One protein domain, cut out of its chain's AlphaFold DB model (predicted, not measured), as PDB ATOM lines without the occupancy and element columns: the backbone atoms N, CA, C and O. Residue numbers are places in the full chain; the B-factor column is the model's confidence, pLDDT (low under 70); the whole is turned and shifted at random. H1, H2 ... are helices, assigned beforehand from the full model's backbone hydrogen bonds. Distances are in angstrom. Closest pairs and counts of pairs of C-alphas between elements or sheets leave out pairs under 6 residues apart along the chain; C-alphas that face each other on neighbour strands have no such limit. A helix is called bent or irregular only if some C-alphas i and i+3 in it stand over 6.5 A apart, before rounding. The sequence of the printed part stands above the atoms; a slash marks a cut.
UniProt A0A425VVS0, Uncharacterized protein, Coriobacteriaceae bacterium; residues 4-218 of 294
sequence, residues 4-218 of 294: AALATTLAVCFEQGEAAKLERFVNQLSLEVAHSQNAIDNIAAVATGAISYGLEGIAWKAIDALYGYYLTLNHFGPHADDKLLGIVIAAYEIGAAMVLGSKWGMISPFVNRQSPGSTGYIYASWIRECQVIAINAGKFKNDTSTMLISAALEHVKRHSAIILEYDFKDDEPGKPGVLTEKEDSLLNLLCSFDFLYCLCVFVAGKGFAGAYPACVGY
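What this domain is: This is residues 4 to 218 of the 294 residues of an uncharacterized protein of Coriobacteriaceae bacterium (UniProt A0A425VVS0). The long helix H5 runs through the core of a compact helical body. On one side, H2, H3 and H4 line up with it in a four-helix bundle, with H1 at the far edge beside H2 and H3; on another side, H8 and H9 cross H5, H6 and H7 pack on it, and tiny H10 packs on H8 and H9. The printed part has 215 residues with ten named helices, H1 to H10 in chain order, and no named strand: all helix. It is compact, with a radius of gyration of the C-alphas of 16.4 A and spans of 47 by 43 by 34 A.

Where its parts are: H1 is residues 4 to 15, beginning with C-alpha 4 at (-26.166, -37.242, -5.117). H2 is residues 19 to 32, H3 37 to 52, 23.5 A long, and H4 56 to 72, 24.1 A. H5, residues 80 to 100, measures 30.1 A from C-alpha 80 at (-48.122, -19.821, -4.872). H6 is residues 104 to 111, H7 126 to 136 and H8 147 to 158. H9, residues 181 to 204, is the longest at 34.0 A. H10, residues 214 to 217, ends with C-alpha 217 at (-48.967, -33.562, -26.693). H6 is only just irregular: C-alphas 105 and 108 are 6.8 A apart.

How they stand to each other: H1 touches H3, whose residues 45 to 50 alone take part; the closest C-alphas, of Phe 14 and Ala 50, are 7.1 A apart. H2, H3, H4 and H5 form an up and down bundle, each running against the one before. H3 and H4, a hairpin, touch at a shallow tilt of 28 degrees, with the closest C-alphas, of Ala 47 and Ala 59, 4.3 A apart. H5 is the hub, touching six helices. It touches H3 at a shallow tilt of 13 degrees, the same way, with the C-alphas of Thr 48 and Ile 94 closest at 5.3 A. H5 and H6 are a hairpin. H7 touches H5 at a steep tilt of 48 degrees, with the C-alphas of Leu 84 and Cys 130 closest at 5.0 A. H9, with residues 186 to 194 alone, touches residues 92 to 100 of H5, about perpendicular at 79 degrees; the closest C-alphas, of Ala 96 and Leu 189, are 5.1 A apart. H8 stands about perpendicular to H5 at 77 degrees. H10 touches H8 and H9. H2 and H9 are apart. Every O i to N i+4 pair is within hydrogen-bond range in H1, H2, H4, H5, H7, H8 and H9; in H3 it is 11 of 12, in H6 2 of 4, and H10 is too short for such a pair.

The domain as a whole: The C-alphas farthest apart, of Gly 120 and Glu 172, are 50.4 A apart. The printed part has no cut. The links H6 to H7 and H8 to H9 are long, with 14 and 22 residues. The mean pLDDT of the printed part is 89.5; it is under 70 at residues 117 to 121, 141 to 146, 170 to 174 and 208 to 209.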
ATOM      1  N   ALA A   4     -26.857 -35.958  -5.063       85.50
ATOM      2  CA  ALA A   4     -26.166 -37.242  -5.117       85.50
ATOM      3  C   ALA A   4     -26.048 -37.893  -3.729       85.50
ATOM      4  O   ALA A   4     -26.289 -39.091  -3.583       85.50
ATOM      5  N   ALA A   5     -25.728 -37.102  -2.701       89.62
ATOM      6  CA  ALA A   5     -25.653 -37.592  -1.328       89.62
ATOM      7  C   ALA A   5     -27.022 -38.062  -0.809       89.62
ATOM      8  O   ALA A   5     -27.095 -39.077  -0.107       89.62
ATOM      9  N   LEU A   6     -28.103 -37.359  -1.170       91.12
ATOM     10  CA  LEU A   6     -29.468 -37.788  -0.868       91.12
ATOM     11  C   LEU A   6     -29.783 -39.124  -1.546       91.12
ATOM     12  O   LEU A   6     -30.224 -40.039  -0.854       91.12
ATOM     13  N   ALA A   7     -29.518 -39.255  -2.849       90.56
ATOM     14  CA  ALA A   7     -29.777 -40.481  -3.604       90.56
ATOM     15  C   ALA A   7     -29.080 -41.695  -2.963       90.56
ATOM     16  O   ALA A   7     -29.724 -42.704  -2.672       90.56
ATOM     17  N   THR A   8     -27.785 -41.569  -2.646       91.81
ATOM     18  CA  THR A   8     -27.021 -42.629  -1.968       91.81
ATOM     19  C   THR A   8     -27.582 -42.942  -0.580       91.81
ATOM     20  O   THR A   8     -27.736 -44.107  -0.222       91.81
ATOM     21  N   THR A   9     -27.914 -41.919   0.212       93.94
ATOM     22  CA  THR A   9     -28.428 -42.115   1.578       93.94
ATOM     23  C   THR A   9     -29.796 -42.794   1.576       93.94
ATOM     24  O   THR A   9     -30.035 -43.691   2.386       93.94
ATOM     25  N   LEU A  10     -30.688 -42.385   0.670       94.25
ATOM     26  CA  LEU A  10     -32.007 -42.988   0.515       94.25
ATOM     27  C   LEU A  10     -31.897 -44.447   0.082       94.25
ATOM     28  O   LEU A  10     -32.516 -45.288   0.726       94.25
ATOM     29  N   ALA A  11     -31.074 -44.754  -0.927       92.50
ATOM     30  CA  ALA A  11     -30.846 -46.129  -1.373       92.50
ATOM     31  C   ALA A  11     -30.421 -47.031  -0.203       92.50
ATOM     32  O   ALA A  11     -31.074 -48.034   0.066       92.50
ATOM     33  N   VAL A  12     -29.429 -46.601   0.586       94.81
ATOM     34  CA  VAL A  12     -28.976 -47.344   1.774       94.81
ATOM     35  C   VAL A  12     -30.101 -47.521   2.800       94.81
ATOM     36  O   VAL A  12     -30.278 -48.612   3.340       94.81
ATOM     37  N   CYS A  13     -30.881 -46.473   3.083       95.38
ATOM     38  CA  CYS A  13     -31.987 -46.568   4.039       95.38
ATOM     39  C   CYS A  13     -33.085 -47.531   3.565       95.38
ATOM     40  O   CYS A  13     -33.658 -48.251   4.385       95.38
ATOM     41  N   PHE A  14     -33.380 -47.552   2.264       95.19
ATOM     42  CA  PHE A  14     -34.361 -48.459   1.681       95.19
ATOM     43  C   PHE A  14     -33.871 -49.911   1.675       95.19
ATOM     44  O   PHE A  14     -34.600 -50.789   2.135       95.19
ATOM     45  N   GLU A  15     -32.625 -50.158   1.261       93.56
ATOM     46  CA  GLU A  15     -31.990 -51.484   1.284       93.56
ATOM     47  C   GLU A  15     -31.932 -52.079   2.697       93.56
ATOM     48  O   GLU A  15     -32.150 -53.276   2.889       93.56
ATOM     49  N   GLN A  16     -31.670 -51.240   3.702       94.56
ATOM     50  CA  GLN A  16     -31.592 -51.653   5.105       94.56
ATOM     51  C   GLN A  16     -32.960 -51.732   5.800       94.56
ATOM     52  O   GLN A  16     -33.026 -52.130   6.964       94.56
ATOM     53  N   GLY A  17     -34.056 -51.360   5.128       90.69
ATOM     54  CA  GLY A  17     -35.398 -51.380   5.716       90.69
ATOM     55  C   GLY A  17     -35.566 -50.406   6.889       90.69
ATOM     56  O   GLY A  17     -36.323 -50.674   7.823       90.69
ATOM     57  N   GLU A  18     -34.870 -49.268   6.860       94.88
ATOM     58  CA  GLU A  18     -34.798 -48.276   7.940       94.88
ATOM     59  C   GLU A  18     -36.054 -47.385   8.010       94.88
ATOM     60  O   GLU A  18     -35.987 -46.151   8.020       94.88
ATOM     61  N   ALA A  19     -37.232 -48.014   8.075       94.12
ATOM     62  CA  ALA A  19     -38.536 -47.355   8.023       94.12
ATOM     63  C   ALA A  19     -38.651 -46.212   9.044       94.12
ATOM     64  O   ALA A  19     -39.065 -45.113   8.694       94.12
ATOM     65  N   ALA A  20     -38.194 -46.408  10.285       95.19
ATOM     66  CA  ALA A  20     -38.253 -45.370  11.315       95.19
ATOM     67  C   ALA A  20     -37.407 -44.124  10.983       95.19
ATOM     68  O   ALA A  20     -37.794 -43.010  11.346       95.19
ATOM     69  N   LYS A  21     -36.261 -44.281  10.303       96.44
ATOM     70  CA  LYS A  21     -35.435 -43.146   9.856       96.44
ATOM     71  C   LYS A  21     -36.120 -42.409   8.709       96.44
ATOM     72  O   LYS A  21     -36.199 -41.184   8.749       96.44
ATOM     73  N   LEU A  22     -36.675 -43.156   7.753       97.50
ATOM     74  CA  LEU A  22     -37.435 -42.607   6.628       97.50
ATOM     75  C   LEU A  22     -38.669 -41.833   7.109       97.50
ATOM     76  O   LEU A  22     -38.888 -40.707   6.677       97.50
ATOM     77  N   GLU A  23     -39.426 -42.366   8.071       97.31
ATOM     78  CA  GLU A  23     -40.572 -41.660   8.656       97.31
ATOM     79  C   GLU A  23     -40.170 -40.353   9.342       97.31
ATOM     80  O   GLU A  23     -40.822 -39.325   9.157       97.31
ATOM     81  N   ARG A  24     -39.086 -40.367  10.129       97.06
ATOM     82  CA  ARG A  24     -38.566 -39.147  10.764       97.06
ATOM     83  C   ARG A  24     -38.139 -38.119   9.725       97.06
ATOM     84  O   ARG A  24     -38.407 -36.937   9.918       97.06
ATOM     85  N   PHE A  25     -37.519 -38.569   8.639       97.19
ATOM     86  CA  PHE A  25     -37.111 -37.688   7.555       97.19
ATOM     87  C   PHE A  25     -38.321 -37.062   6.853       97.19
ATOM     88  O   PHE A  25     -38.362 -35.845   6.713       97.19
ATOM     89  N   VAL A  26     -39.363 -37.839   6.527       97.81
ATOM     90  CA  VAL A  26     -40.622 -37.299   5.976       97.81
ATOM     91  C   VAL A  26     -41.248 -36.264   6.913       97.81
ATOM     92  O   VAL A  26     -41.648 -35.193   6.462       97.81
ATOM     93  N   ASN A  27     -41.293 -36.540   8.219       97.19
ATOM     94  CA  ASN A  27     -41.829 -35.591   9.198       97.19
ATOM     95  C   ASN A  27     -41.024 -34.286   9.231       97.19
ATOM     96  O   ASN A  27     -41.611 -33.210   9.312       97.19
ATOM     97  N   GLN A  28     -39.695 -34.368   9.146       96.88
ATOM     98  CA  GLN A  28     -38.839 -33.189   9.056       96.88
ATOM     99  C   GLN A  28     -39.128 -32.394   7.776       96.88
ATOM    100  O   GLN A  28     -39.373 -31.191   7.848       96.88
ATOM    101  N   LEU A  29     -39.171 -33.059   6.618       96.88
ATOM    102  CA  LEU A  29     -39.469 -32.411   5.339       96.88
ATOM    103  C   LEU A  29     -40.842 -31.729   5.355       96.88
ATOM    104  O   LEU A  29     -40.972 -30.607   4.875       96.88
ATOM    105  N   SER A  30     -41.848 -32.352   5.977       95.62
ATOM    106  CA  SER A  30     -43.187 -31.772   6.128       95.62
ATOM    107  C   SER A  30     -43.203 -30.471   6.938       95.62
ATOM    108  O   SER A  30     -44.111 -29.664   6.748       95.62
ATOM    109  N   LEU A  31     -42.246 -30.257   7.846       94.44
ATOM    110  CA  LEU A  31     -42.111 -29.004   8.597       94.44
ATOM    111  C   LEU A  31     -41.361 -27.934   7.787       94.44
ATOM    112  O   LEU A  31     -41.620 -26.742   7.941       94.44
ATOM    113  N   GLU A  32     -40.443 -28.349   6.915       93.81
ATOM    114  CA  GLU A  32     -39.591 -27.459   6.118       93.81
ATOM    115  C   GLU A  32     -40.237 -27.016   4.793       93.81
ATOM    116  O   GLU A  32     -39.878 -25.970   4.250       93.81
ATOM    117  N   VAL A  33     -41.207 -27.779   4.282       93.00
ATOM    118  CA  VAL A  33     -41.801 -27.621   2.939       93.00
ATOM    119  C   VAL A  33     -42.396 -26.238   2.655       93.00
ATOM    120  O   VAL A  33     -42.385 -25.774   1.516       93.00
ATOM    121  N   ALA A  34     -42.837 -25.510   3.683       87.81
ATOM    122  CA  ALA A  34     -43.335 -24.144   3.520       87.81
ATOM    123  C   ALA A  34     -42.240 -23.128   3.135       87.81
ATOM    124  O   ALA A  34     -42.551 -22.080   2.546       87.81
ATOM    125  N   HIS A  35     -40.979 -23.432   3.460       87.81
ATOM    126  CA  HIS A  35     -39.837 -22.515   3.401       87.81
ATOM    127  C   HIS A  35     -38.667 -23.031   2.551       87.81
ATOM    128  O   HIS A  35     -37.719 -22.283   2.318       87.81
ATOM    129  N   SER A  36     -38.721 -24.278   2.078       87.19
ATOM    130  CA  SER A  36     -37.660 -24.923   1.304       87.19
ATOM    131  C   SER A  36     -38.229 -25.561   0.041       87.19
ATOM    132  O   SER A  36     -39.029 -26.490   0.124       87.19
ATOM    133  N   GLN A  37     -37.791 -25.095  -1.132       76.94
ATOM    134  CA  GLN A  37     -38.198 -25.700  -2.404       76.94
ATOM    135  C   GLN A  37     -37.708 -27.153  -2.503       76.94
ATOM    136  O   GLN A  37     -38.482 -28.037  -2.851       76.94
ATOM    137  N   ASN A  38     -36.476 -27.408  -2.048       88.81
ATOM    138  CA  ASN A  38     -35.862 -28.737  -2.036       88.81
ATOM    139  C   ASN A  38     -36.636 -29.746  -1.176       88.81
ATOM    140  O   ASN A  38     -36.442 -30.948  -1.311       88.81
ATOM    141  N   ALA A  39     -37.478 -29.292  -0.241       94.38
ATOM    142  CA  ALA A  39     -38.261 -30.210   0.574       94.38
ATOM    143  C   ALA A  39     -39.344 -30.923  -0.248       94.38
ATOM    144  O   ALA A  39     -39.612 -32.088   0.029       94.38
ATOM    145  N   ILE A  40     -39.917 -30.280  -1.276       95.88
ATOM    146  CA  ILE A  40     -40.841 -30.942  -2.213       95.88
ATOM    147  C   ILE A  40     -40.097 -32.050  -2.966       95.88
ATOM    148  O   ILE A  40     -40.565 -33.186  -2.990       95.88
ATOM    149  N   ASP A  41     -38.915 -31.737  -3.498       95.50
ATOM    150  CA  ASP A  41     -38.100 -32.676  -4.277       95.50
ATOM    151  C   ASP A  41     -37.659 -33.868  -3.416       95.50
ATOM    152  O   ASP A  41     -37.770 -35.023  -3.819       95.50
ATOM    153  N   ASN A  42     -37.253 -33.611  -2.169       96.56
ATOM    154  CA  ASN A  42     -36.892 -34.664  -1.222       96.56
ATOM    155  C   ASN A  42     -38.102 -35.523  -0.816       96.56
ATOM    156  O   ASN A  42     -37.952 -36.726  -0.605       96.56
ATOM    157  N   ILE A  43     -39.298 -34.931  -0.692       97.88
ATOM    158  CA  ILE A  43     -40.537 -35.686  -0.448       97.88
ATOM    159  C   ILE A  43     -40.836 -36.589  -1.648       97.88
ATOM    160  O   ILE A  43     -41.155 -37.763  -1.448       97.88
ATOM    161  N   ALA A  44     -40.694 -36.072  -2.873       97.69
ATOM    162  CA  ALA A  44     -40.853 -36.852  -4.095       97.69
ATOM    163  C   ALA A  44     -39.867 -38.028  -4.122       97.69
ATOM    164  O   ALA A  44     -40.311 -39.165  -4.240       97.69
ATOM    165  N   ALA A  45     -38.576 -37.777  -3.880       97.38
ATOM    166  CA  ALA A  45     -37.520 -38.791  -3.811       97.38
ATOM    167  C   ALA A  45     -37.789 -39.895  -2.771       97.38
ATOM    168  O   ALA A  45     -37.549 -41.079  -3.014       97.38
ATOM    169  N   VAL A  46     -38.320 -39.536  -1.596       98.06
ATOM    170  CA  VAL A  46     -38.699 -40.533  -0.584       98.06
ATOM    171  C   VAL A  46     -39.910 -41.345  -1.047       98.06
ATOM    172  O   VAL A  46     -39.930 -42.561  -0.864       98.06
ATOM    173  N   ALA A  47     -40.921 -40.705  -1.642       98.50
ATOM    174  CA  ALA A  47     -42.127 -41.384  -2.110       98.50
ATOM    175  C   ALA A  47     -41.829 -42.385  -3.238       98.50
ATOM    176  O   ALA A  47     -42.248 -43.541  -3.165       98.50
ATOM    177  N   THR A  48     -41.092 -41.958  -4.259       98.38
ATOM    178  CA  THR A  48     -40.699 -42.772  -5.418       98.38
ATOM    179  C   THR A  48     -39.765 -43.916  -5.020       98.38
ATOM    180  O   THR A  48     -40.005 -45.060  -5.405       98.38
ATOM    181  N   GLY A  49     -38.759 -43.652  -4.178       97.00
ATOM    182  CA  GLY A  49     -37.880 -44.686  -3.641       97.00
ATOM    183  C   GLY A  49     -38.650 -45.703  -2.796       97.00
ATOM    184  O   GLY A  49     -38.508 -46.909  -2.982       97.00
ATOM    185  N   ALA A  50     -39.569 -45.254  -1.939       97.94
ATOM    186  CA  ALA A  50     -40.411 -46.161  -1.163       97.94
ATOM    187  C   ALA A  50     -41.322 -47.025  -2.054       97.94
ATOM    188  O   ALA A  50     -41.531 -48.200  -1.748       97.94
ATOM    189  N   ILE A  51     -41.839 -46.477  -3.160       98.06
ATOM    190  CA  ILE A  51     -42.601 -47.233  -4.166       98.06
ATOM    191  C   ILE A  51     -41.737 -48.333  -4.792       98.06
ATOM    192  O   ILE A  51     -42.177 -49.486  -4.835       98.06
ATOM    193  N   SER A  52     -40.522 -47.986  -5.226       95.88
ATOM    194  CA  SER A  52     -39.558 -48.907  -5.844       95.88
ATOM    195  C   SER A  52     -39.227 -50.094  -4.931       95.88
ATOM    196  O   SER A  52     -39.336 -51.253  -5.330       95.88
ATOM    197  N   TYR A  53     -38.954 -49.816  -3.654       95.69
ATOM    198  CA  TYR A  53     -38.606 -50.831  -2.656       95.69
ATOM    199  C   TYR A  53     -39.825 -51.507  -2.000       95.69
ATOM    200  O   TYR A  53     -39.677 -52.326  -1.094       95.69
ATOM    201  N   GLY A  54     -41.049 -51.183  -2.431       95.12
ATOM    202  CA  GLY A  54     -42.275 -51.795  -1.913       95.12
ATOM    203  C   GLY A  54     -42.655 -51.388  -0.482       95.12
ATOM    204  O   GLY A  54     -43.477 -52.057   0.144       95.12
ATOM    205  N   LEU A  55     -42.112 -50.285   0.036       96.50
ATOM    206  CA  LEU A  55     -42.424 -49.728   1.353       96.50
ATOM    207  C   LEU A  55     -43.643 -48.791   1.290       96.50
ATOM    208  O   LEU A  55     -43.547 -47.592   1.554       96.50
ATOM    209  N   GLU A  56     -44.815 -49.337   0.958       96.12
ATOM    210  CA  GLU A  56     -46.029 -48.546   0.682       96.12
ATOM    211  C   GLU A  56     -46.448 -47.619   1.837       96.12
ATOM    212  O   GLU A  56     -46.930 -46.516   1.594       96.12
ATOM    213  N   GLY A  57     -46.213 -48.015   3.093       97.31
ATOM    214  CA  GLY A  57     -46.487 -47.162   4.256       97.31
ATOM    215  C   GLY A  57     -45.640 -45.883   4.289       97.31
ATOM    216  O   GLY A  57     -46.147 -44.818   4.636       97.31
ATOM    217  N   ILE A  58     -44.371 -45.963   3.874       98.25
ATOM    218  CA  ILE A  58     -43.484 -44.796   3.762       98.25
ATOM    219  C   ILE A  58     -43.891 -43.937   2.566       98.25
ATOM    220  O   ILE A  58     -43.968 -42.715   2.693       98.25
ATOM    221  N   ALA A  59     -44.217 -44.572   1.435       98.31
ATOM    222  CA  ALA A  59     -44.687 -43.864   0.249       98.31
ATOM    223  C   ALA A  59     -45.939 -43.027   0.556       98.31
ATOM    224  O   ALA A  59     -45.976 -41.839   0.242       98.31
ATOM    225  N   TRP A  60     -46.932 -43.607   1.242       98.44
ATOM    226  CA  TRP A  60     -48.134 -42.871   1.638       98.44
ATOM    227  C   TRP A  60     -47.850 -41.741   2.621       98.44
ATOM    228  O   TRP A  60     -48.407 -40.666   2.442       98.44
ATOM    229  N   LYS A  61     -46.942 -41.919   3.588       98.38
ATOM    230  CA  LYS A  61     -46.536 -40.822   4.484       98.38
ATOM    231  C   LYS A  61     -45.931 -39.643   3.719       98.38
ATOM    232  O   LYS A  61     -46.264 -38.498   4.011       98.38
ATOM    233  N   ALA A  62     -45.073 -39.907   2.734       98.50
ATOM    234  CA  ALA A  62     -44.491 -38.860   1.896       98.50
ATOM    235  C   ALA A  62     -45.557 -38.173   1.017       98.50
ATOM    236  O   ALA A  62     -45.626 -36.946   0.964       98.50
ATOM    237  N   ILE A  63     -46.454 -38.950   0.403       98.50
ATOM    238  CA  ILE A  63     -47.600 -38.430  -0.359       98.50
ATOM    239  C   ILE A  63     -48.527 -37.581   0.529       98.50
ATOM    240  O   ILE A  63     -49.014 -36.537   0.096       98.50
ATOM    241  N   ASP A  64     -48.768 -38.003   1.770       98.00
ATOM    242  CA  ASP A  64     -49.583 -37.276   2.745       98.00
ATOM    243  C   ASP A  64     -48.928 -35.964   3.169       98.00
ATOM    244  O   ASP A  64     -49.630 -34.963   3.287       98.00
ATOM    245  N   ALA A  65     -47.602 -35.930   3.332       97.94
ATOM    246  CA  ALA A  65     -46.865 -34.692   3.583       97.94
ATOM    247  C   ALA A  65     -47.002 -33.704   2.411       97.94
ATOM    248  O   ALA A  65     -47.310 -32.529   2.623       97.94
ATOM    249  N   LEU A  66     -46.854 -34.183   1.168       97.56
ATOM    250  CA  LEU A  66     -47.029 -33.361  -0.035       97.56
ATOM    251  C   LEU A  66     -48.460 -32.815  -0.149       97.56
ATOM    252  O   LEU A  66     -48.668 -31.622  -0.380       97.56
ATOM    253  N   TYR A  67     -49.457 -33.678   0.047       96.81
ATOM    254  CA  TYR A  67     -50.865 -33.294  -0.012       96.81
ATOM    255  C   TYR A  67     -51.263 -32.365   1.146       96.81
ATOM    256  O   TYR A  67     -51.989 -31.395   0.942       96.81
ATOM    257  N   GLY A  68     -50.754 -32.605   2.356       95.50
ATOM    258  CA  GLY A  68     -50.963 -31.736   3.515       95.50
ATOM    259  C   GLY A  68     -50.386 -30.336   3.302       95.50
ATOM    260  O   GLY A  68     -51.021 -29.340   3.656       95.50
ATOM    261  N   TYR A  69     -49.228 -30.236   2.645       94.94
ATOM    262  CA  TYR A  69     -48.693 -28.942   2.234       94.94
ATOM    263  C   TYR A  69     -49.594 -28.247   1.213       94.94
ATOM    264  O   TYR A  69     -49.953 -27.087   1.401       94.94
ATOM    265  N   TYR A  70     -50.032 -28.966   0.178       94.12
ATOM    266  CA  TYR A  70     -50.991 -28.445  -0.795       94.12
ATOM    267  C   TYR A  70     -52.265 -27.885  -0.133       94.12
ATOM    268  O   TYR A  70     -52.719 -26.805  -0.507       94.12
ATOM    269  N   LEU A  71     -52.812 -28.572   0.877       92.81
ATOM    270  CA  LEU A  71     -54.018 -28.138   1.594       92.81
ATOM    271  C   LEU A  71     -53.820 -26.876   2.446       92.81
ATOM    272  O   LEU A  71     -54.771 -26.129   2.660       92.81
ATOM    273  N   THR A  72     -52.615 -26.661   2.971       91.62
ATOM    274  CA  THR A  72     -52.309 -25.534   3.871       91.62
ATOM    275  C   THR A  72     -51.715 -24.333   3.141       91.62
ATOM    276  O   THR A  72     -51.660 -23.233   3.695       91.62
ATOM    277  N   LEU A  73     -51.289 -24.521   1.892       90.75
ATOM    278  CA  LEU A  73     -50.783 -23.461   1.038       90.75
ATOM    279  C   LEU A  73     -51.879 -22.420   0.764       90.75
ATOM    280  O   LEU A  73     -52.990 -22.749   0.361       90.75
ATOM    281  N   ASN A  74     -51.545 -21.135   0.898       88.38
ATOM    282  CA  ASN A  74     -52.385 -20.072   0.353       88.38
ATOM    283  C   ASN A  74     -52.206 -20.027  -1.173       88.38
ATOM    284  O   ASN A  74     -51.216 -19.478  -1.655       88.38
ATOM    285  N   HIS A  75     -53.162 -20.583  -1.923       87.50
ATOM    286  CA  HIS A  75     -53.104 -20.692  -3.392       87.50
ATOM    287  C   HIS A  75     -53.149 -19.338  -4.119       87.50
ATOM    288  O   HIS A  75     -52.850 -19.273  -5.307       87.50
ATOM    289  N   PHE A  76     -53.473 -18.254  -3.406       83.94
ATOM    290  CA  PHE A  76     -53.469 -16.877  -3.916       83.94
ATOM    291  C   PHE A  76     -52.357 -16.019  -3.290       83.94
ATOM    292  O   PHE A  76     -52.331 -14.801  -3.458       83.94
ATOM    293  N   GLY A  77     -51.464 -16.639  -2.514       84.00
ATOM    294  CA  GLY A  77     -50.344 -15.966  -1.872       84.00
ATOM    295  C   GLY A  77     -49.173 -15.700  -2.828       84.00
ATOM    296  O   GLY A  77     -49.132 -16.230  -3.940       84.00
ATOM    297  N   PRO A  78     -48.174 -14.910  -2.394       82.31
ATOM    298  CA  PRO A  78     -46.949 -14.704  -3.163       82.31
ATOM    299  C   PRO A  78     -46.258 -16.035  -3.487       82.31
ATOM    300  O   PRO A  78     -46.105 -16.880  -2.602       82.31
ATOM    301  N   HIS A  79     -45.819 -16.202  -4.738       85.75
ATOM    302  CA  HIS A  79     -45.134 -17.406  -5.237       85.75
ATOM    303  C   HIS A  79     -45.943 -18.713  -5.115       85.75
ATOM    304  O   HIS A  79     -45.373 -19.806  -5.143       85.75
ATOM    305  N   ALA A  80     -47.269 -18.635  -4.945       87.50
ATOM    306  CA  ALA A  80     -48.122 -19.821  -4.872       87.50
ATOM    307  C   ALA A  80     -48.064 -20.651  -6.164       87.50
ATOM    308  O   ALA A  80     -48.064 -21.876  -6.114       87.50
ATOM    309  N   ASP A  81     -47.946 -19.985  -7.306       89.88
ATOM    310  CA  ASP A  81     -47.768 -20.562  -8.632       89.88
ATOM    311  C   ASP A  81     -46.489 -21.406  -8.761       89.88
ATOM    312  O   ASP A  81     -46.552 -22.517  -9.285       89.88
ATOM    313  N   ASP A  82     -45.350 -20.936  -8.242       90.00
ATOM    314  CA  ASP A  82     -44.097 -21.716  -8.220       90.00
ATOM    315  C   ASP A  82     -44.219 -22.956  -7.323       90.00
ATOM    316  O   ASP A  82     -43.783 -24.055  -7.674       90.00
ATOM    317  N   LYS A  83     -44.872 -22.799  -6.168       91.62
ATOM    318  CA  LYS A  83     -45.081 -23.887  -5.204       91.62
ATOM    319  C   LYS A  83     -46.021 -24.960  -5.753       91.62
ATOM    320  O   LYS A  83     -45.722 -26.147  -5.649       91.62
ATOM    321  N   LEU A  84     -47.129 -24.554  -6.372       92.19
ATOM    322  CA  LEU A  84     -48.083 -25.459  -7.016       92.19
ATOM    323  C   LEU A  84     -47.472 -26.152  -8.239       92.19
ATOM    324  O   LEU A  84     -47.754 -27.330  -8.459       92.19
ATOM    325  N   LEU A  85     -46.592 -25.468  -8.983       92.75
ATOM    326  CA  LEU A  85     -45.803 -26.089 -10.046       92.75
ATOM    327  C   LEU A  85     -44.895 -27.201  -9.497       92.75
ATOM    328  O   LEU A  85     -44.893 -28.304 -10.038       92.75
ATOM    329  N   GLY A  86     -44.171 -26.945  -8.403       94.38
ATOM    330  CA  GLY A  86     -43.350 -27.968  -7.745       94.38
ATOM    331  C   GLY A  86     -44.176 -29.173  -7.287       94.38
ATOM    332  O   GLY A  86     -43.805 -30.315  -7.541       94.38
ATOM    333  N   ILE A  87     -45.349 -28.929  -6.691       95.56
ATOM    334  CA  ILE A  87     -46.263 -29.993  -6.249       95.56
ATOM    335  C   ILE A  87     -46.739 -30.858  -7.425       95.56
ATOM    336  O   ILE A  87     -46.757 -32.082  -7.314       95.56
ATOM    337  N   VAL A  88     -47.142 -30.251  -8.547       95.00
ATOM    338  CA  VAL A  88     -47.635 -31.024  -9.697       95.00
ATOM    339  C   VAL A  88     -46.514 -31.783 -10.409       95.00
ATOM    340  O   VAL A  88     -46.751 -32.904 -10.849       95.00
ATOM    341  N   ILE A  89     -45.296 -31.232 -10.471       95.75
ATOM    342  CA  ILE A  89     -44.116 -31.951 -10.978       95.75
ATOM    343  C   ILE A  89     -43.852 -33.187 -10.113       95.75
ATOM    344  O   ILE A  89     -43.870 -34.300 -10.639       95.75
ATOM    345  N   ALA A  90     -43.758 -33.012  -8.791       97.38
ATOM    346  CA  ALA A  90     -43.594 -34.114  -7.845       97.38
ATOM    347  C   ALA A  90     -44.706 -35.167  -7.982       97.38
ATOM    348  O   ALA A  90     -44.453 -36.370  -7.920       97.38
ATOM    349  N   ALA A  91     -45.951 -34.744  -8.225       97.75
ATOM    350  CA  ALA A  91     -47.057 -35.672  -8.418       97.75
ATOM    351  C   ALA A  91     -46.909 -36.535  -9.684       97.75
ATOM    352  O   ALA A  91     -47.244 -37.721  -9.649       97.75
ATOM    353  N   TYR A  92     -46.396 -35.974 -10.786       97.81
ATOM    354  CA  TYR A  92     -46.116 -36.730 -12.013       97.81
ATOM    355  C   TYR A  92     -44.953 -37.706 -11.834       97.81
ATOM    356  O   TYR A  92     -45.019 -38.824 -12.341       97.81
ATOM    357  N   GLU A  93     -43.925 -37.323 -11.082       98.19
ATOM    358  CA  GLU A  93     -42.773 -38.178 -10.772       98.19
ATOM    359  C   GLU A  93     -43.178 -39.372  -9.902       98.19
ATOM    360  O   GLU A  93     -42.899 -40.524 -10.244       98.19
ATOM    361  N   ILE A  94     -43.932 -39.115  -8.828       98.69
ATOM    362  CA  ILE A  94     -44.519 -40.150  -7.965       98.69
ATOM    363  C   ILE A  94     -45.426 -41.075  -8.781       98.69
ATOM    364  O   ILE A  94     -45.350 -42.299  -8.666       98.69
ATOM    365  N   GLY A  95     -46.270 -40.500  -9.635       98.62
ATOM    366  CA  GLY A  95     -47.152 -41.246 -10.518       98.62
ATOM    367  C   GLY A  95     -46.407 -42.143 -11.510       98.62
ATOM    368  O   GLY A  95     -46.766 -43.310 -11.680       98.62
ATOM    369  N   ALA A  96     -45.336 -41.640 -12.126       98.56
ATOM    370  CA  ALA A  96     -44.467 -42.425 -13.000       98.56
ATOM    371  C   ALA A  96     -43.794 -43.578 -12.242       98.56
ATOM    372  O   ALA A  96     -43.762 -44.698 -12.756       98.56
ATOM    373  N   ALA A  97     -43.346 -43.351 -11.003       98.56
ATOM    374  CA  ALA A  97     -42.812 -44.408 -10.146       98.56
ATOM    375  C   ALA A  97     -43.870 -45.474  -9.804       98.56
ATOM    376  O   ALA A  97     -43.565 -46.666  -9.821       98.56
ATOM    377  N   MET A  98     -45.136 -45.094  -9.575       98.69
ATOM    378  CA  MET A  98     -46.229 -46.065  -9.396       98.69
ATOM    379  C   MET A  98     -46.434 -46.931 -10.645       98.69
ATOM    380  O   MET A  98     -46.648 -48.137 -10.521       98.69
ATOM    381  N   VAL A  99     -46.354 -46.344 -11.846       98.50
ATOM    382  CA  VAL A  99     -46.454 -47.092 -13.113       98.50
ATOM    383  C   VAL A  99     -45.261 -48.034 -13.290       98.50
ATOM    384  O   VAL A  99     -45.458 -49.199 -13.645       98.50
ATOM    385  N   LEU A 100     -44.048 -47.555 -13.006       97.94
ATOM    386  CA  LEU A 100     -42.812 -48.338 -13.064       97.94
ATOM    387  C   LEU A 100     -42.881 -49.549 -12.124       97.94
ATOM    388  O   LEU A 100     -42.742 -50.690 -12.567       97.94
ATOM    389  N   GLY A 101     -43.209 -49.311 -10.852       97.25
ATOM    390  CA  GLY A 101     -43.361 -50.338  -9.821       97.25
ATOM    391  C   GLY A 101     -44.648 -51.164  -9.922       97.25
ATOM    392  O   GLY A 101     -44.905 -51.997  -9.055       97.25
ATOM    393  N   SER A 102     -45.481 -50.940 -10.950       97.38
ATOM    394  CA  SER A 102     -46.786 -51.600 -11.134       97.38
ATOM    395  C   SER A 102     -47.694 -51.524  -9.892       97.38
ATOM    396  O   SER A 102     -48.437 -52.456  -9.588       97.38
ATOM    397  N   LYS A 103     -47.648 -50.401  -9.165       97.81
ATOM    398  CA  LYS A 103     -48.440 -50.122  -7.957       97.81
ATOM    399  C   LYS A 103     -49.831 -49.587  -8.303       97.81
ATOM    400  O   LYS A 103     -50.223 -48.499  -7.885       97.81
ATOM    401  N   TRP A 104     -50.595 -50.354  -9.083       97.81
ATOM    402  CA  TRP A 104     -51.880 -49.922  -9.654       97.81
ATOM    403  C   TRP A 104     -52.889 -49.465  -8.596       97.81
ATOM    404  O   TRP A 104     -53.531 -48.430  -8.772       97.81
ATOM    405  N   GLY A 105     -52.958 -50.180  -7.469       97.38
ATOM    406  CA  GLY A 105     -53.848 -49.861  -6.346       97.38
ATOM    407  C   GLY A 105     -53.580 -48.522  -5.657       97.38
ATOM    408  O   GLY A 105     -54.452 -48.019  -4.953       97.38
ATOM    409  N   MET A 106     -52.410 -47.915  -5.873       98.38
ATOM    410  CA  MET A 106     -52.086 -46.606  -5.302       98.38
ATOM    411  C   MET A 106     -52.571 -45.440  -6.169       98.38
ATOM    412  O   MET A 106     -52.867 -44.373  -5.631       98.38
ATOM    413  N   ILE A 107     -52.700 -45.629  -7.488       98.31
ATOM    414  CA  ILE A 107     -52.910 -44.530  -8.444       98.31
ATOM    415  C   ILE A 107     -54.264 -43.847  -8.227       98.31
ATOM    416  O   ILE A 107     -54.307 -42.630  -8.058       98.31
ATOM    417  N   SER A 108     -55.376 -44.591  -8.189       96.88
ATOM    418  CA  SER A 108     -56.704 -43.971  -8.037       96.88
ATOM    419  C   SER A 108     -56.869 -43.222  -6.702       96.88
ATOM    420  O   SER A 108     -57.254 -42.049  -6.739       96.88
ATOM    421  N   PRO A 109     -56.516 -43.799  -5.531       95.75
ATOM    422  CA  PRO A 109     -56.549 -43.067  -4.261       95.75
ATOM    423  C   PRO A 109     -55.608 -41.857  -4.214       95.75
ATOM    424  O   PRO A 109     -55.897 -40.892  -3.510       95.75
ATOM    425  N   PHE A 110     -54.490 -41.892  -4.945       97.31
ATOM    426  CA  PHE A 110     -53.545 -40.781  -5.039       97.31
ATOM    427  C   PHE A 110     -54.117 -39.611  -5.845       97.31
ATOM    428  O   PHE A 110     -54.110 -38.467  -5.382       97.31
ATOM    429  N   VAL A 111     -54.652 -39.883  -7.036       95.38
ATOM    430  CA  VAL A 111     -55.090 -38.816  -7.941       95.38
ATOM    431  C   VAL A 111     -56.465 -38.253  -7.597       95.38
ATOM    432  O   VAL A 111     -56.698 -37.071  -7.822       95.38
ATOM    433  N   ASN A 112     -57.363 -39.045  -7.004       92.50
ATOM    434  CA  ASN A 112     -58.727 -38.609  -6.668       92.50
ATOM    435  C   ASN A 112     -58.833 -37.871  -5.317       92.50
ATOM    436  O   ASN A 112     -59.942 -37.594  -4.838       92.50
ATOM    437  N   ARG A 113     -57.696 -37.520  -4.694       90.81
ATOM    438  CA  ARG A 113     -57.673 -36.611  -3.538       90.81
ATOM    439  C   ARG A 113     -58.236 -35.249  -3.937       90.81
ATOM    440  O   ARG A 113     -57.945 -34.722  -5.011       90.81
ATOM    441  N   GLN A 114     -59.073 -34.700  -3.065       82.50
ATOM    442  CA  GLN A 114     -59.896 -33.536  -3.379       82.50
ATOM    443  C   GLN A 114     -59.107 -32.232  -3.247       82.50
ATOM    444  O   GLN A 114     -58.257 -32.092  -2.367       82.50
ATOM    445  N   SER A 115     -59.425 -31.266  -4.105       78.75
ATOM    446  CA  SER A 115     -58.993 -29.880  -3.924       78.75
ATOM    447  C   SER A 115     -59.779 -29.219  -2.780       78.75
ATOM    448  O   SER A 115     -60.966 -29.531  -2.607       78.75
ATOM    449  N   PRO A 116     -59.161 -28.328  -1.975       70.25
ATOM    450  CA  PRO A 116     -59.886 -27.540  -0.992       70.25
ATOM    451  C   PRO A 116     -60.819 -26.576  -1.737       70.25
ATOM    452  O   PRO A 116     -60.404 -25.546  -2.258       70.25
ATOM    453  N   GLY A 117     -62.103 -26.934  -1.811       62.62
ATOM    454  CA  GLY A 117     -63.113 -26.150  -2.519       62.62
ATOM    455  C   GLY A 117     -63.264 -24.761  -1.906       62.62
ATOM    456  O   GLY A 117     -63.937 -24.602  -0.892       62.62
ATOM    457  N   SER A 118     -62.652 -23.749  -2.516       54.56
ATOM    458  CA  SER A 118     -62.650 -22.392  -1.963       54.56
ATOM    459  C   SER A 118     -63.844 -21.541  -2.414       54.56
ATOM    460  O   SER A 118     -64.126 -20.526  -1.786       54.56
ATOM    461  N   THR A 119     -64.586 -21.928  -3.462       53.19
ATOM    462  CA  THR A 119     -65.608 -21.044  -4.078       53.19
ATOM    463  C   THR A 119     -66.766 -21.768  -4.795       53.19
ATOM    464  O   THR A 119     -67.394 -21.216  -5.693       53.19
ATOM    465  N   GLY A 120     -67.081 -23.016  -4.427       57.53
ATOM    466  CA  GLY A 120     -68.140 -23.803  -5.092       57.53
ATOM    467  C   GLY A 120     -67.711 -24.470  -6.407       57.53
ATOM    468  O   GLY A 120     -68.480 -25.234  -6.989       57.53
ATOM    469  N   TYR A 121     -66.465 -24.251  -6.839       65.19
ATOM    470  CA  TYR A 121     -65.820 -24.975  -7.928       65.19
ATOM    471  C   TYR A 121     -64.807 -25.970  -7.349       65.19
ATOM    472  O   TYR A 121     -63.778 -25.574  -6.810       65.19
ATOM    473  N   ILE A 122     -65.131 -27.264  -7.403       74.75
ATOM    474  CA  ILE A 122     -64.288 -28.342  -6.868       74.75
ATOM    475  C   ILE A 122     -63.627 -29.060  -8.040       74.75
ATOM    476  O   ILE A 122     -64.315 -29.616  -8.910       74.75
ATOM    477  N   TYR A 123     -62.294 -29.053  -8.057       80.88
ATOM    478  CA  TYR A 123     -61.520 -29.872  -8.979       80.88
ATOM    479  C   TYR A 123     -61.609 -31.338  -8.584       80.88
ATOM    480  O   TYR A 123     -61.416 -31.686  -7.419       80.88
ATOM    481  N   ALA A 124     -61.841 -32.205  -9.573       84.38
ATOM    482  CA  ALA A 124     -61.944 -33.641  -9.331       84.38
ATOM    483  C   ALA A 124     -60.624 -34.285  -8.880       84.38
ATOM    484  O   ALA A 124     -60.626 -35.401  -8.364       84.38
ATOM    485  N   SER A 125     -59.517 -33.555  -9.038       89.62
ATOM    486  CA  SER A 125     -58.194 -33.899  -8.547       89.62
ATOM    487  C   SER A 125     -57.423 -32.643  -8.158       89.62
ATOM    488  O   SER A 125     -57.404 -31.665  -8.907       89.62
ATOM    489  N   TRP A 126     -56.718 -32.703  -7.032       91.50
ATOM    490  CA  TRP A 126     -55.716 -31.712  -6.632       91.50
ATOM    491  C   TRP A 126     -54.628 -31.472  -7.697       91.50
ATOM    492  O   TRP A 126     -54.206 -30.336  -7.902       91.50
ATOM    493  N   ILE A 127     -54.248 -32.508  -8.458       93.25
ATOM    494  CA  ILE A 127     -53.282 -32.412  -9.568       93.25
ATOM    495  C   ILE A 127     -53.795 -31.442 -10.640       93.25
ATOM    496  O   ILE A 127     -53.033 -30.626 -11.165       93.25
ATOM    497  N   ARG A 128     -55.102 -31.489 -10.949       89.50
ATOM    498  CA  ARG A 128     -55.711 -30.609 -11.955       89.50
ATOM    499  C   ARG A 128     -55.650 -29.146 -11.540       89.50
ATOM    500  O   ARG A 128     -55.372 -28.301 -12.387       89.50
ATOM    501  N   GLU A 129     -55.934 -28.849 -10.278       88.94
ATOM    502  CA  GLU A 129     -55.891 -27.473  -9.784       88.94
ATOM    503  C   GLU A 129     -54.475 -26.901  -9.886       88.94
ATOM    504  O   GLU A 129     -54.290 -25.843 -10.492       88.94
ATOM    505  N   CYS A 130     -53.472 -27.637  -9.394       90.12
ATOM    506  CA  CYS A 130     -52.071 -27.229  -9.489       90.12
ATOM    507  C   CYS A 130     -51.659 -26.963 -10.946       90.12
ATOM    508  O   CYS A 130     -51.050 -25.936 -11.247       90.12
ATOM    509  N   GLN A 131     -52.050 -27.855 -11.866       88.31
ATOM    510  CA  GLN A 131     -51.798 -27.692 -13.296       88.31
ATOM    511  C   GLN A 131     -52.444 -26.412 -13.850       88.31
ATOM    512  O   GLN A 131     -51.783 -25.649 -14.553       88.31
ATOM    513  N   VAL A 132     -53.724 -26.162 -13.553       87.38
ATOM    514  CA  VAL A 132     -54.447 -24.981 -14.054       87.38
ATOM    515  C   VAL A 132     -53.823 -23.688 -13.537       87.38
ATOM    516  O   VAL A 132     -53.623 -22.761 -14.320       87.38
ATOM    517  N   ILE A 133     -53.474 -23.626 -12.250       87.31
ATOM    518  CA  ILE A 133     -52.865 -22.429 -11.661       87.31
ATOM    519  C   ILE A 133     -51.487 -22.159 -12.279       87.31
ATOM    520  O   ILE A 133     -51.222 -21.032 -12.696       87.31
ATOM    521  N   ALA A 134     -50.643 -23.184 -12.431       85.75
ATOM    522  CA  ALA A 134     -49.327 -23.035 -13.054       85.75
ATOM    523  C   ALA A 134     -49.416 -22.557 -14.519       85.75
ATOM    524  O   ALA A 134     -48.633 -21.707 -14.949       85.75
ATOM    525  N   ILE A 135     -50.395 -23.059 -15.282       84.06
ATOM    526  CA  ILE A 135     -50.649 -22.611 -16.660       84.06
ATOM    527  C   ILE A 135     -51.116 -21.157 -16.688       84.06
ATOM    528  O   ILE A 135     -50.570 -20.363 -17.451       84.06
ATOM    529  N   ASN A 136     -52.092 -20.793 -15.855       84.94
ATOM    530  CA  ASN A 136     -52.631 -19.432 -15.808       84.94
ATOM    531  C   ASN A 136     -51.574 -18.401 -15.380       84.94
ATOM    532  O   ASN A 136     -51.644 -17.246 -15.791       84.94
ATOM    533  N   ALA A 137     -50.574 -18.824 -14.602       85.31
ATOM    534  CA  ALA A 137     -49.414 -18.017 -14.234       85.31
ATOM    535  C   ALA A 137     -48.324 -17.947 -15.328       85.31
ATOM    536  O   ALA A 137     -47.283 -17.325 -15.120       85.31
ATOM    537  N   GLY A 138     -48.521 -18.588 -16.486       82.88
ATOM    538  CA  GLY A 138     -47.581 -18.544 -17.610       82.88
ATOM    539  C   GLY A 138     -46.275 -19.305 -17.369       82.88
ATOM    540  O   GLY A 138     -45.262 -18.992 -17.994       82.88
ATOM    541  N   LYS A 139     -46.265 -20.304 -16.471       82.31
ATOM    542  CA  LYS A 139     -45.048 -21.078 -16.151       82.31
ATOM    543  C   LYS A 139     -44.531 -21.926 -17.310       82.31
ATOM    544  O   LYS A 139     -43.350 -22.266 -17.351       82.31
ATOM    545  N   PHE A 140     -45.394 -22.223 -18.271       72.94
ATOM    546  CA  PHE A 140     -45.054 -22.925 -19.501       72.94
ATOM    547  C   PHE A 140     -44.984 -21.883 -20.623       72.94
ATOM    548  O   PHE A 140     -45.986 -21.239 -20.926       72.94
ATOM    549  N   LYS A 141     -43.779 -21.632 -21.159       61.41
ATOM    550  CA  LYS A 141     -43.443 -20.519 -22.074       61.41
ATOM    551  C   LYS A 141     -44.224 -20.590 -23.403       61.41
ATOM    552  O   LYS A 141     -43.661 -20.972 -24.422       61.41
ATOM    553  N   ASN A 142     -45.497 -20.189 -23.384       53.59
ATOM    554  CA  ASN A 142     -46.463 -20.166 -24.496       53.59
ATOM    555  C   ASN A 142     -46.796 -21.520 -25.148       53.59
ATOM    556  O   ASN A 142     -47.608 -21.554 -26.070       53.59
ATOM    557  N   ASP A 143     -46.217 -22.618 -24.675       53.91
ATOM    558  CA  ASP A 143     -46.558 -23.969 -25.101       53.91
ATOM    559  C   ASP A 143     -47.397 -24.609 -23.985       53.91
ATOM    560  O   ASP A 143     -47.106 -24.463 -22.796       53.91
ATOM    561  N   THR A 144     -48.547 -25.153 -24.376       59.59
ATOM    562  CA  THR A 144     -49.702 -25.409 -23.496       59.59
ATOM    563  C   THR A 144     -49.434 -26.489 -22.429       59.59
ATOM    564  O   THR A 144     -48.325 -26.994 -22.285       59.59
ATOM    565  N   SER A 145     -50.460 -26.872 -21.657       55.41
ATOM    566  CA  SER A 145     -50.485 -27.941 -20.631       55.41
ATOM    567  C   SER A 145     -49.698 -29.229 -20.929       55.41
ATOM    568  O   SER A 145     -49.389 -29.972 -20.000       55.41
ATOM    569  N   THR A 146     -49.393 -29.507 -22.197       64.94
ATOM    570  CA  THR A 146     -48.524 -30.585 -22.688       64.94
ATOM    571  C   THR A 146     -47.086 -30.487 -22.164       64.94
ATOM    572  O   THR A 146     -46.439 -31.515 -21.975       64.94
ATOM    573  N   MET A 147     -46.597 -29.282 -21.842       77.75
ATOM    574  CA  MET A 147     -45.253 -29.071 -21.291       77.75
ATOM    575  C   MET A 147     -45.054 -29.632 -19.881       77.75
ATOM    576  O   MET A 147     -43.908 -29.766 -19.461       77.75
ATOM    577  N   LEU A 148     -46.117 -29.960 -19.139       88.56
ATOM    578  CA  LEU A 148     -45.985 -30.487 -17.777       88.56
ATOM    579  C   LEU A 148     -45.197 -31.804 -17.748       88.56
ATOM    580  O   LEU A 148     -44.313 -31.977 -16.914       88.56
ATOM    581  N   ILE A 149     -45.462 -32.697 -18.705       93.69
ATOM    582  CA  ILE A 149     -44.738 -33.966 -18.836       93.69
ATOM    583  C   ILE A 149     -43.259 -33.709 -19.164       93.69
ATOM    584  O   ILE A 149     -42.385 -34.307 -18.542       93.69
ATOM    585  N   SER A 150     -42.963 -32.778 -20.078       90.56
ATOM    586  CA  SER A 150     -41.582 -32.367 -20.371       90.56
ATOM    587  C   SER A 150     -40.895 -31.728 -19.163       90.56
ATOM    588  O   SER A 150     -39.711 -31.961 -18.947       90.56
ATOM    589  N   ALA A 151     -41.615 -30.926 -18.373       91.62
ATOM    590  CA  ALA A 151     -41.077 -30.297 -17.173       91.62
ATOM    591  C   ALA A 151     -40.704 -31.345 -16.118       91.62
ATOM    592  O   ALA A 151     -39.611 -31.264 -15.570       91.62
ATOM    593  N   ALA A 152     -41.556 -32.350 -15.897       94.62
ATOM    594  CA  ALA A 152     -41.249 -33.472 -15.011       94.62
ATOM    595  C   ALA A 152     -40.066 -34.311 -15.529       94.62
ATOM    596  O   ALA A 152     -39.159 -34.625 -14.767       94.62
ATOM    597  N   LEU A 153     -40.008 -34.605 -16.835       93.88
ATOM    598  CA  LEU A 153     -38.867 -35.303 -17.442       93.88
ATOM    599  C   LEU A 153     -37.545 -34.552 -17.204       93.88
ATOM    600  O   LEU A 153     -36.563 -35.134 -16.750       93.88
ATOM    601  N   GLU A 154     -37.526 -33.251 -17.489       91.56
ATOM    602  CA  GLU A 154     -36.356 -32.398 -17.266       91.56
ATOM    603  C   GLU A 154     -35.997 -32.257 -15.784       91.56
ATOM    604  O   GLU A 154     -34.826 -32.068 -15.455       91.56
ATOM    605  N   HIS A 155     -36.984 -32.348 -14.893       93.38
ATOM    606  CA  HIS A 155     -36.768 -32.283 -13.457       93.38
ATOM    607  C   HIS A 155     -36.073 -33.544 -12.931       93.38
ATOM    608  O   HIS A 155     -35.037 -33.419 -12.276       93.38
ATOM    609  N   VAL A 156     -36.540 -34.737 -13.316       93.94
ATOM    610  CA  VAL A 156     -35.885 -36.014 -12.970       93.94
ATOM    611  C   VAL A 156     -34.455 -36.067 -13.516       93.94
ATOM    612  O   VAL A 156     -33.538 -36.463 -12.804       93.94
ATOM    613  N   LYS A 157     -34.218 -35.588 -14.745       91.00
ATOM    614  CA  LYS A 157     -32.865 -35.533 -15.336       91.00
ATOM    615  C   LYS A 157     -31.864 -34.712 -14.519       91.00
ATOM    616  O   LYS A 157     -30.665 -34.957 -14.603       91.00
ATOM    617  N   ARG A 158     -32.338 -33.713 -13.769       90.44
ATOM    618  CA  ARG A 158     -31.497 -32.839 -12.935       90.44
ATOM    619  C   ARG A 158     -31.346 -33.341 -11.501       90.44
ATOM    620  O   ARG A 158     -30.445 -32.867 -10.817       90.44
ATOM    621  N   HIS A 159     -32.194 -34.274 -11.069       90.44
ATOM    622  CA  HIS A 159     -32.268 -34.748  -9.690       90.44
ATOM    623  C   HIS A 159     -32.284 -36.278  -9.644       90.44
ATOM    624  O   HIS A 159     -33.326 -36.934  -9.709       90.44
ATOM    625  N   SER A 160     -31.093 -36.847  -9.487       86.69
ATOM    626  CA  SER A 160     -30.844 -38.291  -9.435       86.69
ATOM    627  C   SER A 160     -31.549 -39.007  -8.283       86.69
ATOM    628  O   SER A 160     -31.750 -40.217  -8.346       86.69
ATOM    629  N   ALA A 161     -31.943 -38.287  -7.228       91.81
ATOM    630  CA  ALA A 161     -32.653 -38.881  -6.100       91.81
ATOM    631  C   ALA A 161     -34.136 -39.179  -6.393       91.81
ATOM    632  O   ALA A 161     -34.745 -39.950  -5.652       91.81
ATOM    633  N   ILE A 162     -34.729 -38.578  -7.434       94.06
ATOM    634  CA  ILE A 162     -36.182 -38.636  -7.647       94.06
ATOM    635  C   ILE A 162     -36.628 -39.983  -8.201       94.06
ATOM    636  O   ILE A 162     -37.611 -40.515  -7.714       94.06
ATOM    637  N   ILE A 163     -35.964 -40.573  -9.189       93.50
ATOM    638  CA  ILE A 163     -36.291 -41.936  -9.637       93.50
ATOM    639  C   ILE A 163     -34.980 -42.703  -9.729       93.50
ATOM    640  O   ILE A 163     -34.257 -42.569 -10.709       93.50
ATOM    641  N   LEU A 164     -34.669 -43.479  -8.688       88.44
ATOM    642  CA  LEU A 164     -33.362 -44.121  -8.503       88.44
ATOM    643  C   LEU A 164     -32.995 -45.080  -9.648       88.44
ATOM    644  O   LEU A 164     -31.818 -45.284  -9.927       88.44
ATOM    645  N   GLU A 165     -33.988 -45.651 -10.332       89.75
ATOM    646  CA  GLU A 165     -33.794 -46.497 -11.512       89.75
ATOM    647  C   GLU A 165     -33.342 -45.722 -12.762       89.75
ATOM    648  O   GLU A 165     -32.882 -46.332 -13.728       89.75
ATOM    649  N   TYR A 166     -33.468 -44.392 -12.756       88.44
ATOM    650  CA  TYR A 166     -33.095 -43.497 -13.847       88.44
ATOM    651  C   TYR A 166     -31.999 -42.521 -13.401       88.44
ATOM    652  O   TYR A 166     -32.271 -41.381 -13.031       88.44
ATOM    653  N   ASP A 167     -30.741 -42.957 -13.498       82.88
ATOM    654  CA  ASP A 167     -29.585 -42.066 -13.356       82.88
ATOM    655  C   ASP A 167     -29.121 -41.542 -14.725       82.88
ATOM    656  O   ASP A 167     -28.818 -42.322 -15.641       82.88
ATOM    657  N   PHE A 168     -29.073 -40.213 -14.844       84.06
ATOM    658  CA  PHE A 168     -28.687 -39.461 -16.041       84.06
ATOM    659  C   PHE A 168     -27.310 -38.781 -15.910       84.06
ATOM    660  O   PHE A 168     -26.903 -38.073 -16.830       84.06
ATOM    661  N   LYS A 169     -26.582 -38.963 -14.795       72.56
ATOM    662  CA  LYS A 169     -25.291 -38.281 -14.545       72.56
ATOM    663  C   LYS A 169     -24.206 -38.589 -15.576       72.56
ATOM    664  O   LYS A 169     -23.406 -37.708 -15.879       72.56
ATOM    665  N   ASP A 170     -24.219 -39.805 -16.115       67.50
ATOM    666  CA  ASP A 170     -23.206 -40.307 -17.052       67.50
ATOM    667  C   ASP A 170     -23.743 -40.480 -18.482       67.50
ATOM    668  O   ASP A 170     -23.082 -41.085 -19.328       67.50
ATOM    669  N   ASP A 171     -24.950 -39.985 -18.776       68.69
ATOM    670  CA  ASP A 171     -25.496 -40.081 -20.128       68.69
ATOM    671  C   ASP A 171     -24.705 -39.152 -21.064       68.69
ATOM    672  O   ASP A 171     -24.603 -37.941 -20.840       68.69
ATOM    673  N   GLU A 172     -24.146 -39.715 -22.142       67.06
ATOM    674  CA  GLU A 172     -23.572 -38.891 -23.203       67.06
ATOM    675  C   GLU A 172     -24.641 -37.922 -23.726       67.06
ATOM    676  O   GLU A 172     -25.801 -38.321 -23.895       67.06
ATOM    677  N   PRO A 173     -24.284 -36.655 -24.012       64.75
ATOM    678  CA  PRO A 173     -25.243 -35.698 -24.532       64.75
ATOM    679  C   PRO A 173     -25.875 -36.256 -25.811       64.75
ATOM    680  O   PRO A 173     -25.206 -36.440 -26.832       64.75
ATOM    681  N   GLY A 174     -27.178 -36.541 -25.734       63.81
ATOM    682  CA  GLY A 174     -27.958 -37.047 -26.853       63.81
ATOM    683  C   GLY A 174     -27.881 -36.112 -28.061       63.81
ATOM    684  O   GLY A 174     -27.586 -34.917 -27.952       63.81
ATOM    685  N   LYS A 175     -28.159 -36.646 -29.253       73.25
ATOM    686  CA  LYS A 175     -28.233 -35.807 -30.456       73.25
ATOM    687  C   LYS A 175     -29.345 -34.765 -30.270       73.25
ATOM    688  O   LYS A 175     -30.441 -35.141 -29.854       73.25
ATOM    689  N   PRO A 176     -29.122 -33.484 -30.619       70.31
ATOM    690  CA  PRO A 176     -30.155 -32.462 -30.506       70.31
ATOM    691  C   PRO A 176     -31.463 -32.901 -31.178       70.31
ATOM    692  O   PRO A 176     -31.474 -33.260 -32.355       70.31
ATOM    693  N   GLY A 177     -32.560 -32.887 -30.418       71.44
ATOM    694  CA  GLY A 177     -33.885 -33.292 -30.897       71.44
ATOM    695  C   GLY A 177     -34.159 -34.801 -30.900       71.44
ATOM    696  O   GLY A 177     -35.220 -35.205 -31.372       71.44
ATOM    697  N   VAL A 178     -33.252 -35.630 -30.374       82.38
ATOM    698  CA  VAL A 178     -33.422 -37.085 -30.259       82.38
ATOM    699  C   VAL A 178     -33.274 -37.495 -28.797       82.38
ATOM    700  O   VAL A 178     -32.260 -37.195 -28.176       82.38
ATOM    701  N   LEU A 179     -34.284 -38.188 -28.270       85.69
ATOM    702  CA  LEU A 179     -34.257 -38.731 -26.911       85.69
ATOM    703  C   LEU A 179     -33.329 -39.949 -26.832       85.69
ATOM    704  O   LEU A 179     -33.297 -40.760 -27.763       85.69
ATOM    705  N   THR A 180     -32.620 -40.110 -25.717       89.94
ATOM    706  CA  THR A 180     -31.956 -41.377 -25.374       89.94
ATOM    707  C   THR A 180     -32.994 -42.462 -25.059       89.94
ATOM    708  O   THR A 180     -34.170 -42.176 -24.829       89.94
ATOM    709  N   GLU A 181     -32.584 -43.734 -25.017       90.19
ATOM    710  CA  GLU A 181     -33.493 -44.832 -24.645       90.19
ATOM    711  C   GLU A 181     -34.048 -44.678 -23.220       90.19
ATOM    712  O   GLU A 181     -35.224 -44.966 -22.972       90.19
ATOM    713  N   LYS A 182     -33.224 -44.178 -22.287       91.06
ATOM    714  CA  LYS A 182     -33.647 -43.872 -20.914       91.06
ATOM    715  C   LYS A 182     -34.667 -42.737 -20.898       91.06
ATOM    716  O   LYS A 182     -35.715 -42.878 -20.269       91.06
ATOM    717  N   GLU A 183     -34.401 -41.647 -21.620       92.06
ATOM    718  CA  GLU A 183     -35.331 -40.519 -21.734       92.06
ATOM    719  C   GLU A 183     -36.663 -40.942 -22.368       92.06
ATOM    720  O   GLU A 183     -37.723 -40.581 -21.855       92.06
ATOM    721  N   ASP A 184     -36.638 -41.742 -23.441       93.81
ATOM    722  CA  ASP A 184     -37.859 -42.245 -24.083       93.81
ATOM    723  C   ASP A 184     -38.655 -43.153 -23.136       93.81
ATOM    724  O   ASP A 184     -39.877 -43.032 -23.036       93.81
ATOM    725  N   SER A 185     -37.964 -44.011 -22.381       95.38
ATOM    726  CA  SER A 185     -38.592 -44.900 -21.401       95.38
ATOM    727  C   SER A 185     -39.258 -44.123 -20.263       95.38
ATOM    728  O   SER A 185     -40.415 -44.393 -19.940       95.38
ATOM    729  N   LEU A 186     -38.577 -43.122 -19.695       96.12
ATOM    730  CA  LEU A 186     -39.147 -42.266 -18.653       96.12
ATOM    731  C   LEU A 186     -40.318 -41.428 -19.185       96.12
ATOM    732  O   LEU A 186     -41.354 -41.306 -18.529       96.12
ATOM    733  N   LEU A 187     -40.211 -40.917 -20.413       95.94
ATOM    734  CA  LEU A 187     -41.306 -40.206 -21.064       95.94
ATOM    735  C   LEU A 187     -42.539 -41.105 -21.260       95.94
ATOM    736  O   LEU A 187     -43.669 -40.649 -21.071       95.94
ATOM    737  N   ASN A 188     -42.345 -42.388 -21.585       97.75
ATOM    738  CA  ASN A 188     -43.436 -43.361 -21.674       97.75
ATOM    739  C   ASN A 188     -44.104 -43.590 -20.307       97.75
ATOM    740  O   ASN A 188     -45.333 -43.677 -20.252       97.75
ATOM    741  N   LEU A 189     -43.342 -43.629 -19.207       98.25
ATOM    742  CA  LEU A 189     -43.891 -43.731 -17.845       98.25
ATOM    743  C   LEU A 189     -44.726 -42.502 -17.469       98.25
ATOM    744  O   LEU A 189     -45.849 -42.658 -16.993       98.25
ATOM    745  N   LEU A 190     -44.222 -41.294 -17.736       97.94
ATOM    746  CA  LEU A 190     -44.934 -40.044 -17.451       97.94
ATOM    747  C   LEU A 190     -46.228 -39.925 -18.272       97.94
ATOM    748  O   LEU A 190     -47.282 -39.609 -17.720       97.94
ATOM    749  N   CYS A 191     -46.182 -40.245 -19.571       97.69
ATOM    750  CA  CYS A 191     -47.379 -40.282 -20.420       97.69
ATOM    751  C   CYS A 191     -48.381 -41.338 -19.940       97.69
ATOM    752  O   CYS A 191     -49.588 -41.102 -19.933       97.69
ATOM    753  N   SER A 192     -47.881 -42.507 -19.539       98.44
ATOM    754  CA  SER A 192     -48.708 -43.589 -19.012       98.44
ATOM    755  C   SER A 192     -49.402 -43.181 -17.716       98.44
ATOM    756  O   SER A 192     -50.600 -43.417 -17.575       98.44
ATOM    757  N   PHE A 193     -48.687 -42.538 -16.791       98.56
ATOM    758  CA  PHE A 193     -49.286 -42.018 -15.568       98.56
ATOM    759  C   PHE A 193     -50.348 -40.959 -15.871       98.56
ATOM    760  O   PHE A 193     -51.454 -41.083 -15.360       98.56
ATOM    761  N   ASP A 194     -50.063 -39.978 -16.730       97.75
ATOM    762  CA  ASP A 194     -51.025 -38.933 -17.111       97.75
ATOM    763  C   ASP A 194     -52.334 -39.518 -17.667       97.75
ATOM    764  O   ASP A 194     -53.431 -39.121 -17.265       97.75
ATOM    765  N   PHE A 195     -52.220 -40.529 -18.532       97.81
ATOM    766  CA  PHE A 195     -53.369 -41.251 -19.063       97.81
ATOM    767  C   PHE A 195     -54.174 -41.957 -17.959       97.81
ATOM    768  O   PHE A 195     -55.399 -41.825 -17.905       97.81
ATOM    769  N   LEU A 196     -53.503 -42.681 -17.056       98.38
ATOM    770  CA  LEU A 196     -54.163 -43.392 -15.954       98.38
ATOM    771  C   LEU A 196     -54.770 -42.439 -14.924       98.38
ATOM    772  O   LEU A 196     -55.862 -42.704 -14.424       98.38
ATOM    773  N   TYR A 197     -54.098 -41.326 -14.638       97.06
ATOM    774  CA  TYR A 197     -54.612 -40.227 -13.834       97.06
ATOM    775  C   TYR A 197     -55.950 -39.753 -14.397       97.06
ATOM    776  O   TYR A 197     -56.959 -39.753 -13.685       97.06
ATOM    777  N   CYS A 198     -55.980 -39.411 -15.685       96.62
ATOM    778  CA  CYS A 198     -57.201 -38.949 -16.318       96.62
ATOM    779  C   CYS A 198     -58.286 -40.025 -16.273       96.62
ATOM    780  O   CYS A 198     -59.413 -39.730 -15.881       96.62
ATOM    781  N   LEU A 199     -57.954 -41.282 -16.582       97.62
ATOM    782  CA  LEU A 199     -58.912 -42.388 -16.523       97.62
ATOM    783  C   LEU A 199     -59.527 -42.524 -15.125       97.62
ATOM    784  O   LEU A 199     -60.743 -42.641 -14.993       97.62
ATOM    785  N   CYS A 200     -58.703 -42.450 -14.079       97.19
ATOM    786  CA  CYS A 200     -59.173 -42.531 -12.701       97.19
ATOM    787  C   CYS A 200     -60.121 -41.386 -12.341       97.19
ATOM    788  O   CYS A 200     -61.115 -41.624 -11.657       97.19
ATOM    789  N   VAL A 201     -59.855 -40.168 -12.819       94.88
ATOM    790  CA  VAL A 201     -60.739 -39.017 -12.592       94.88
ATOM    791  C   VAL A 201     -62.049 -39.146 -13.367       94.88
ATOM    792  O   VAL A 201     -63.106 -38.858 -12.814       94.88
ATOM    793  N   PHE A 202     -62.017 -39.608 -14.618       94.44
ATOM    794  CA  PHE A 202     -63.233 -39.793 -15.418       94.44
ATOM    795  C   PHE A 202     -64.142 -40.907 -14.882       94.44
ATOM    796  O   PHE A 202     -65.357 -40.832 -15.057       94.44
ATOM    797  N   VAL A 203     -63.578 -41.926 -14.227       95.00
ATOM    798  CA  VAL A 203     -64.352 -43.036 -13.648       95.00
ATOM    799  C   VAL A 203     -64.795 -42.753 -12.209       95.00
ATOM    800  O   VAL A 203     -65.933 -43.049 -11.852       95.00
ATOM    801  N   ALA A 204     -63.905 -42.210 -11.376       92.94
ATOM    802  CA  ALA A 204     -64.078 -42.156  -9.921       92.94
ATOM    803  C   ALA A 204     -63.970 -40.743  -9.316       92.94
ATOM    804  O   ALA A 204     -64.203 -40.569  -8.116       92.94
ATOM    805  N   GLY A 205     -63.605 -39.742 -10.118       86.44
ATOM    806  CA  GLY A 205     -63.442 -38.366  -9.668       86.44
ATOM    807  C   GLY A 205     -64.763 -37.745  -9.215       86.44
ATOM    808  O   GLY A 205     -65.829 -37.995  -9.774       86.44
ATOM    809  N   LYS A 206     -64.687 -36.901  -8.183       82.38
ATOM    810  CA  LYS A 206     -65.824 -36.135  -7.653       82.38
ATOM    811  C   LYS A 206     -65.554 -34.652  -7.859       82.38
ATOM    812  O   LYS A 206     -64.522 -34.181  -7.412       82.38
ATOM    813  N   GLY A 207     -66.456 -33.920  -8.505       74.94
ATOM    814  CA  GLY A 207     -66.284 -32.488  -8.772       74.94
ATOM    815  C   GLY A 207     -66.731 -32.102 -10.178       74.94
ATOM    816  O   GLY A 207     -67.220 -32.939 -10.933       74.94
ATOM    817  N   PHE A 208     -66.573 -30.824 -10.518       67.00
ATOM    818  CA  PHE A 208     -67.042 -30.266 -11.793       67.00
ATOM    819  C   PHE A 208     -65.922 -30.113 -12.826       67.00
ATOM    820  O   PHE A 208     -66.187 -30.127 -14.026       67.00
ATOM    821  N   ALA A 209     -64.668 -29.998 -12.376       67.19
ATOM    822  CA  ALA A 209     -63.518 -29.854 -13.261       67.19
ATOM    823  C   ALA A 209     -62.791 -31.192 -13.425       67.19
ATOM    824  O   ALA A 209     -62.080 -31.636 -12.518       67.19
ATOM    825  N   GLY A 210     -62.985 -31.825 -14.583       76.75
ATOM    826  CA  GLY A 210     -62.303 -33.065 -14.947       76.75
ATOM    827  C   GLY A 210     -60.791 -32.898 -15.127       76.75
ATOM    828  O   GLY A 210     -60.259 -31.784 -15.197       76.75
ATOM    829  N   ALA A 211     -60.097 -34.030 -15.217       86.31
ATOM    830  CA  ALA A 211     -58.683 -34.078 -15.567       86.31
ATOM    831  C   ALA A 211     -58.454 -33.639 -17.023       86.31
ATOM    832  O   ALA A 211     -59.365 -33.688 -17.851       86.31
ATOM    833  N   TYR A 212     -57.227 -33.221 -17.329       88.75
ATOM    834  CA  TYR A 212     -56.810 -32.883 -18.685       88.75
ATOM    835  C   TYR A 212     -55.655 -33.793 -19.109       88.75
ATOM    836  O   TYR A 212     -54.639 -33.801 -18.412       88.75
ATOM    837  N   PRO A 213     -55.780 -34.509 -20.238       91.69
ATOM    838  CA  PRO A 213     -54.763 -35.443 -20.704       91.69
ATOM    839  C   PRO A 213     -53.591 -34.691 -21.341       91.69
ATOM    840  O   PRO A 213     -53.592 -34.421 -22.542       91.69
ATOM    841  N   ALA A 214     -52.569 -34.341 -20.556       91.88
ATOM    842  CA  ALA A 214     -51.369 -33.686 -21.079       91.88
ATOM    843  C   ALA A 214     -50.586 -34.590 -22.051       91.88
ATOM    844  O   ALA A 214     -49.904 -34.086 -22.946       91.88
ATOM    845  N   CYS A 215     -50.735 -35.915 -21.934       93.62
ATOM    846  CA  CYS A 215     -50.121 -36.894 -22.829       93.62
ATOM    847  C   CYS A 215     -50.539 -36.726 -24.297       93.62
ATOM    848  O   CYS A 215     -49.786 -37.147 -25.171       93.62
ATOM    849  N   VAL A 216     -51.649 -36.030 -24.590       92.12
ATOM    850  CA  VAL A 216     -52.084 -35.701 -25.962       92.12
ATOM    851  C   VAL A 216     -51.024 -34.937 -26.767       92.12
ATOM    852  O   VAL A 216     -50.990 -35.018 -27.997       92.12
ATOM    853  N   GLY A 217     -50.113 -34.236 -26.082       90.56
ATOM    854  CA  GLY A 217     -48.967 -33.562 -26.693       90.56
ATOM    855  C   GLY A 217     -47.903 -34.499 -27.267       90.56
ATOM    856  O   GLY A 217     -46.946 -34.015 -27.866       90.56
ATOM    857  N   TYR A 218     -48.052 -35.815 -27.106       91.94
ATOM    858  CA  TYR A 218     -47.105 -36.829 -27.556       91.94
ATOM    859  C   TYR A 218     -47.787 -37.916 -28.400       91.94
ATOM    860  O   TYR A 218     -49.008 -37.955 -28.546       91.94
TER     861      TYR A 218